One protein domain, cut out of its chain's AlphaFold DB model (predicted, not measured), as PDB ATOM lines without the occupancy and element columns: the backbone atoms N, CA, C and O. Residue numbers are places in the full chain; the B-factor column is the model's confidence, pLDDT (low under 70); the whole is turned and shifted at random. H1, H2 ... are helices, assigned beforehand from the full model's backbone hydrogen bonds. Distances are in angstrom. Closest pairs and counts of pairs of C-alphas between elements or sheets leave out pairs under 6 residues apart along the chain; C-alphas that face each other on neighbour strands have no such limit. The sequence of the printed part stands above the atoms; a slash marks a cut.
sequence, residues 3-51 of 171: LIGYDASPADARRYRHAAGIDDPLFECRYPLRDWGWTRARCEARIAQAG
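What this domain is: This is residues 3 to 51 of the 171 residues of an uncharacterized protein of Sphingobium amiense (UniProt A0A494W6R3). Two helices of ten residues, H1 and H3, lie apart in a flat, loosely laid-out chain, with the short H2 near the middle of its length. From H1 a long loop, residues 20 to 31, swings out and folds back to H2; its residues 21 to 26 stick out at the end away from H3. The printed part has 49 residues with three named helices, H1, H2, H3 along the chain, and no named strand. The class is all helix, with 24 of 49 residues in named elements, under half; the whole is loose, radius of gyration of the C-alphas 12.3 A, spans 39 by 22 by 11 A.

Where its parts are: H1, residues 10 to 19, is 14.5 A long and begins at C-alpha 10 (173.075, 173.450, 173.971). H3, residues 40 to 49, is 14.2 A long and ends at C-alpha 49 (167.136, 152.969, 186.328). H2 is residues 32 to 35, 5.0 A.

How they stand to each other: H1 and H3 are apart, as are H1 and H2, and H2 and H3. Every O i to N i+4 pair is within hydrogen-bond range in H3, 4 of 6 in H1; H2 is too short for one.

The domain as a whole: The C-alphas of Pro 25 and Gly 51, the two farthest apart, are 38.7 A apart. The link H1 to H2 is long, H2 to H3 tight. The printed part has no cut, and no printed residue is under 70 in pLDDT.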
ATOM      1  N   LEU A   3     168.478 156.663 163.064       95.19
ATOM      2  CA  LEU A   3     168.346 157.298 164.381       95.19
ATOM      3  C   LEU A   3     169.645 158.021 164.747       95.19
ATOM      4  O   LEU A   3     170.705 157.398 164.813       95.19
ATOM      5  N   ILE A   4     169.570 159.331 164.983       94.19
ATOM      6  CA  ILE A   4     170.737 160.172 165.275       94.19
ATOM      7  C   ILE A   4     170.680 160.665 166.726       94.19
ATOM      8  O   ILE A   4     169.727 161.313 167.156       94.19
ATOM      9  N   GLY A   5     171.738 160.377 167.485       93.06
ATOM     10  CA  GLY A   5     171.828 160.637 168.926       93.06
ATOM     11  C   GLY A   5     172.280 162.050 169.307       93.06
ATOM     12  O   GLY A   5     173.240 162.184 170.060       93.06
ATOM     13  N   TYR A   6     171.624 163.099 168.805       95.56
ATOM     14  CA  TYR A   6     171.851 164.464 169.303       95.56
ATOM     15  C   TYR A   6     171.010 164.732 170.554       95.56
ATOM     16  O   TYR A   6     169.785 164.787 170.464       95.56
ATOM     17  N   ASP A   7     171.656 164.946 171.702       95.62
ATOM     18  CA  ASP A   7     170.967 165.148 172.984       95.62
ATOM     19  C   ASP A   7     170.414 166.573 173.145       95.62
ATOM     20  O   ASP A   7     170.824 167.494 172.447       95.62
ATOM     21  N   ALA A   8     169.521 166.816 174.100       95.88
ATOM     22  CA  ALA A   8     168.902 168.122 174.332       95.88
ATOM     23  C   ALA A   8     169.856 169.224 174.853       95.88
ATOM     24  O   ALA A   8     169.406 170.329 175.153       95.88
ATOM     25  N   SER A   9     171.171 168.984 174.942       94.56
ATOM     26  CA  SER A   9     172.126 169.989 175.418       94.56
ATOM     27  C   SER A   9     172.324 171.138 174.411       94.56
ATOM     28  O   SER A   9     172.148 170.953 173.199       94.56
ATOM     29  N   PRO A  10     172.775 172.328 174.864       92.69
ATOM     30  CA  PRO A  10     173.075 173.450 173.971       92.69
ATOM     31  C   PRO A  10     174.150 173.141 172.919       92.69
ATOM     32  O   PRO A  10     174.125 173.699 171.819       92.69
ATOM     33  N   ALA A  11     175.109 172.268 173.250       88.94
ATOM     34  CA  ALA A  11     176.195 171.895 172.349       88.94
ATOM     35  C   ALA A  11     175.668 171.109 171.146       88.94
ATOM     36  O   ALA A  11     175.945 171.476 170.000       88.94
ATOM     37  N   ASP A  12     174.859 170.082 171.400       94.06
ATOM     38  CA  ASP A  12     174.258 169.311 170.323       94.06
ATOM     39  C   ASP A  12     173.129 170.097 169.648       94.06
ATOM     40  O   ASP A  12     172.856 169.842 168.476       94.06
ATOM     41  N   ALA A  13     172.484 171.068 170.318       92.94
ATOM     42  CA  ALA A  13     171.387 171.844 169.723       92.94
ATOM     43  C   ALA A  13     171.841 172.578 168.458       92.94
ATOM     44  O   ALA A  13     171.103 172.656 167.478       92.94
ATOM     45  N   ARG A  14     173.090 173.059 168.451       92.19
ATOM     46  CA  ARG A  14     173.712 173.645 167.256       92.19
ATOM     47  C   ARG A  14     173.867 172.624 166.128       92.19
ATOM     48  O   ARG A  14     173.538 172.936 164.991       92.19
ATOM     49  N   ARG A  15     174.341 171.412 166.444       92.94
ATOM     50  CA  ARG A  15     174.539 170.332 165.461       92.94
ATOM     51  C   ARG A  15     173.215 169.844 164.886       92.94
ATOM     52  O   ARG A  15     173.109 169.664 163.681       92.94
ATOM     53  N   TYR A  16     172.208 169.697 165.742       94.38
ATOM     54  CA  TYR A  16     170.857 169.329 165.344       94.38
ATOM     55  C   TYR A  16     170.244 170.361 164.399       94.38
ATOM     56  O   TYR A  16     169.762 169.969 163.350       94.38
ATOM     57  N   ARG A  17     170.316 171.665 164.712       92.81
ATOM     58  CA  ARG A  17     169.765 172.707 163.824       92.81
ATOM     59  C   ARG A  17     170.351 172.661 162.417       92.81
ATOM     60  O   ARG A  17     169.627 172.881 161.460       92.81
ATOM     61  N   HIS A  18     171.646 172.374 162.302       91.12
ATOM     62  CA  HIS A  18     172.273 172.187 161.000       91.12
ATOM     63  C   HIS A  18     171.788 170.899 160.321       91.12
ATOM     64  O   HIS A  18     171.346 170.947 159.182       91.12
ATOM     65  N   ALA A  19     171.818 169.767 161.028       91.19
ATOM     66  CA  ALA A  19     171.475 168.463 160.466       91.19
ATOM     67  C   ALA A  19     169.989 168.313 160.095       91.19
ATOM     68  O   ALA A  19     169.674 167.672 159.103       91.19
ATOM     69  N   ALA A  20     169.078 168.910 160.863       89.12
ATOM     70  CA  ALA A  20     167.640 168.860 160.605       89.12
ATOM     71  C   ALA A  20     167.226 169.653 159.355       89.12
ATOM     72  O   ALA A  20     166.140 169.432 158.835       89.12
ATOM     73  N   GLY A  21     168.075 170.575 158.889       87.88
ATOM     74  CA  GLY A  21     167.867 171.305 157.638       87.88
ATOM     75  C   GLY A  21     168.428 170.598 156.402       87.88
ATOM     76  O   GLY A  21     168.316 171.146 155.310       87.88
ATOM     77  N   ILE A  22     169.063 169.432 156.560       89.75
ATOM     78  CA  ILE A  22     169.606 168.643 155.451       89.75
ATOM     79  C   ILE A  22     168.575 167.582 155.078       89.75
ATOM     80  O   ILE A  22     168.233 166.737 155.905       89.75
ATOM     81  N   ASP A  23     168.114 167.621 153.831       88.31
ATOM     82  CA  ASP A  23     167.296 166.559 153.253       88.31
ATOM     83  C   ASP A  23     168.215 165.443 152.729       88.31
ATOM     84  O   ASP A  23     169.086 165.688 151.891       88.31
ATOM     85  N   ASP A  24     168.082 164.236 153.285       87.06
ATOM     86  CA  ASP A  24     168.896 163.073 152.918       87.06
ATOM     87  C   ASP A  24     168.071 162.162 151.990       87.06
ATOM     88  O   ASP A  24     167.091 161.561 152.439       87.06
ATOM     89  N   PRO A  25     168.456 162.016 150.707       92.62
ATOM     90  CA  PRO A  25     167.660 161.281 149.724       92.62
ATOM     91  C   PRO A  25     167.644 159.764 149.963       92.62
ATOM     92  O   PRO A  25     166.848 159.058 149.347       92.62
ATOM     93  N   LEU A  26     168.532 159.243 150.817       94.06
ATOM     94  CA  LEU A  26     168.667 157.813 151.096       94.06
ATOM     95  C   LEU A  26     168.025 157.420 152.428       94.06
ATOM     96  O   LEU A  26     167.631 156.263 152.609       94.06
ATOM     97  N   PHE A  27     167.931 158.352 153.381       92.06
ATOM     98  CA  PHE A  27     167.503 158.040 154.738       92.06
ATOM     99  C   PHE A  27     166.547 159.067 155.335       92.06
ATOM    100  O   PHE A  27     166.896 160.214 155.589       92.06
ATOM    101  N   GLU A  28     165.404 158.575 155.804       92.12
ATOM    102  CA  GLU A  28     164.594 159.299 156.780       92.12
ATOM    103  C   GLU A  28     165.333 159.380 158.130       92.12
ATOM    104  O   GLU A  28     165.466 158.376 158.846       92.12
ATOM    105  N   CYS A  29     165.833 160.567 158.470       94.12
ATOM    106  CA  CYS A  29     166.568 160.820 159.706       94.12
ATOM    107  C   CYS A  29     165.627 161.245 160.844       94.12
ATOM    108  O   CYS A  29     164.854 162.192 160.715       94.12
ATOM    109  N   ARG A  30     165.725 160.569 161.994       94.31
ATOM    110  CA  ARG A  30     164.958 160.860 163.217       94.31
ATOM    111  C   ARG A  30     165.898 161.165 164.381       94.31
ATOM    112  O   ARG A  30     167.016 160.645 164.444       94.31
ATOM    113  N   TYR A  31     165.420 161.961 165.339       96.00
ATOM    114  CA  TYR A  31     166.220 162.470 166.456       96.00
ATOM    115  C   TYR A  31     165.538 162.204 167.811       96.00
ATOM    116  O   TYR A  31     165.170 163.152 168.500       96.00
ATOM    117  N   PRO A  32     165.413 160.939 168.259       96.25
ATOM    118  CA  PRO A  32     164.585 160.595 169.422       96.25
ATOM    119  C   PRO A  32     164.941 161.358 170.704       96.25
ATOM    120  O   PRO A  32     164.064 161.781 171.448       96.25
ATOM    121  N   LEU A  33     166.232 161.606 170.953       96.62
ATOM    122  CA  LEU A  33     166.667 162.356 172.139       96.62
ATOM    123  C   LEU A  33     166.244 163.835 172.103       96.62
ATOM    124  O   LEU A  33     166.136 164.460 173.156       96.62
ATOM    125  N   ARG A  34     165.986 164.396 170.914       95.94
ATOM    126  CA  ARG A  34     165.375 165.722 170.753       95.94
ATOM    127  C   ARG A  34     163.894 165.679 171.031       95.94
ATOM    128  O   ARG A  34     163.428 166.480 171.833       95.94
ATOM    129  N   ASP A  35     163.211 164.727 170.413       94.88
ATOM    130  CA  ASP A  35     161.765 164.563 170.532       94.88
ATOM    131  C   ASP A  35     161.369 164.317 171.996       94.88
ATOM    132  O   ASP A  35     160.385 164.861 172.488       94.88
ATOM    133  N   TRP A  36     162.189 163.564 172.734       96.31
ATOM    134  CA  TRP A  36     161.995 163.311 174.162       96.31
ATOM    135  C   TRP A  36     162.542 164.412 175.080       96.31
ATOM    136  O   TRP A  36     162.291 164.374 176.285       96.31
ATOM    137  N   GLY A  37     163.331 165.355 174.560       96.00
ATOM    138  CA  GLY A  37     163.997 166.386 175.361       96.00
ATOM    139  C   GLY A  37     165.077 165.842 176.307       96.00
ATOM    140  O   GLY A  37     165.302 166.393 177.383       96.00
ATOM    141  N   TRP A  38     165.747 164.743 175.951       97.31
ATOM    142  CA  TRP A  38     166.713 164.076 176.827       97.31
ATOM    143  C   TRP A  38     168.123 164.627 176.665       97.31
ATOM    144  O   TRP A  38     168.702 164.607 175.581       97.31
ATOM    145  N   THR A  39     168.709 165.066 177.775       96.25
ATOM    146  CA  THR A  39     170.144 165.345 177.887       96.25
ATOM    147  C   THR A  39     170.929 164.055 178.120       96.25
ATOM    148  O   THR A  39     170.365 163.046 178.548       96.25
ATOM    149  N   ARG A  40     172.253 164.092 177.934       93.31
ATOM    150  CA  ARG A  40     173.138 162.973 178.288       93.31
ATOM    151  C   ARG A  40     172.921 162.469 179.719       93.31
ATOM    152  O   ARG A  40     172.733 161.274 179.897       93.31
ATOM    153  N   ALA A  41     172.835 163.365 180.704       94.44
ATOM    154  CA  ALA A  41     172.574 162.987 182.095       94.44
ATOM    155  C   ALA A  41     171.224 162.263 182.266       94.44
ATOM    156  O   ALA A  41     171.109 161.316 183.043       94.44
ATOM    157  N   ARG A  42     170.192 162.661 181.505       96.44
ATOM    158  CA  ARG A  42     168.899 161.962 181.503       96.44
ATOM    159  C   ARG A  42     169.010 160.566 180.886       96.44
ATOM    160  O   ARG A  42     168.400 159.640 181.415       96.44
ATOM    161  N   CYS A  43     169.789 160.409 179.815       95.19
ATOM    162  CA  CYS A  43     170.078 159.099 179.227       95.19
ATOM    163  C   CYS A  43     170.790 158.184 180.232       95.19
ATOM    164  O   CYS A  43     170.356 157.055 180.435       95.19
ATOM    165  N   GLU A  44     171.836 158.680 180.897       95.88
ATOM    166  CA  GLU A  44     172.590 157.937 181.917       95.88
ATOM    167  C   GLU A  44     171.677 157.494 183.069       95.88
ATOM    168  O   GLU A  44     171.640 156.312 183.410       95.88
ATOM    169  N   ALA A  45     170.852 158.407 183.595       96.75
ATOM    170  CA  ALA A  45     169.882 158.092 184.643       96.75
ATOM    171  C   ALA A  45     168.862 157.030 184.199       96.75
ATOM    172  O   ALA A  45     168.524 156.134 184.971       96.75
ATOM    173  N   ARG A  46     168.383 157.092 182.948       96.69
ATOM    174  CA  ARG A  46     167.437 156.107 182.408       96.69
ATOM    175  C   ARG A  46     168.055 154.715 182.267       96.69
ATOM    176  O   ARG A  46     167.344 153.730 182.485       96.69
ATOM    177  N   ILE A  47     169.326 154.640 181.871       96.56
ATOM    178  CA  ILE A  47     170.089 153.387 181.755       96.56
ATOM    179  C   ILE A  47     170.291 152.786 183.148       96.56
ATOM    180  O   ILE A  47     169.940 151.628 183.364       96.56
ATOM    181  N   ALA A  48     170.737 153.596 184.111       97.06
ATOM    182  CA  ALA A  48     170.905 153.166 185.496       97.06
ATOM    183  C   ALA A  48     169.583 152.677 186.116       97.06
ATOM    184  O   ALA A  48     169.546 151.626 186.750       97.06
ATOM    185  N   GLN A  49     168.469 153.379 185.868       97.81
ATOM    186  CA  GLN A  49     167.136 152.969 186.328       97.81
ATOM    187  C   GLN A  49     166.685 151.626 185.727       97.81
ATOM    188  O   GLN A  49     165.894 150.916 186.339       97.81
ATOM    189  N   ALA A  50     167.181 151.263 184.541       97.75
ATOM    190  CA  ALA A  50     166.929 149.955 183.940       97.75
ATOM    191  C   ALA A  50     167.768 148.824 184.566       97.75
ATOM    192  O   ALA A  50     167.673 147.689 184.109       97.75
ATOM    193  N   GLY A  51     168.617 149.123 185.556       97.50
ATOM    194  CA  GLY A  51     169.575 148.172 186.121       97.50
ATOM    195  C   GLY A  51     170.742 147.853 185.182       97.50
ATOM    196  O   GLY A  51     171.424 146.852 185.379       97.50
TER     197      GLY A  51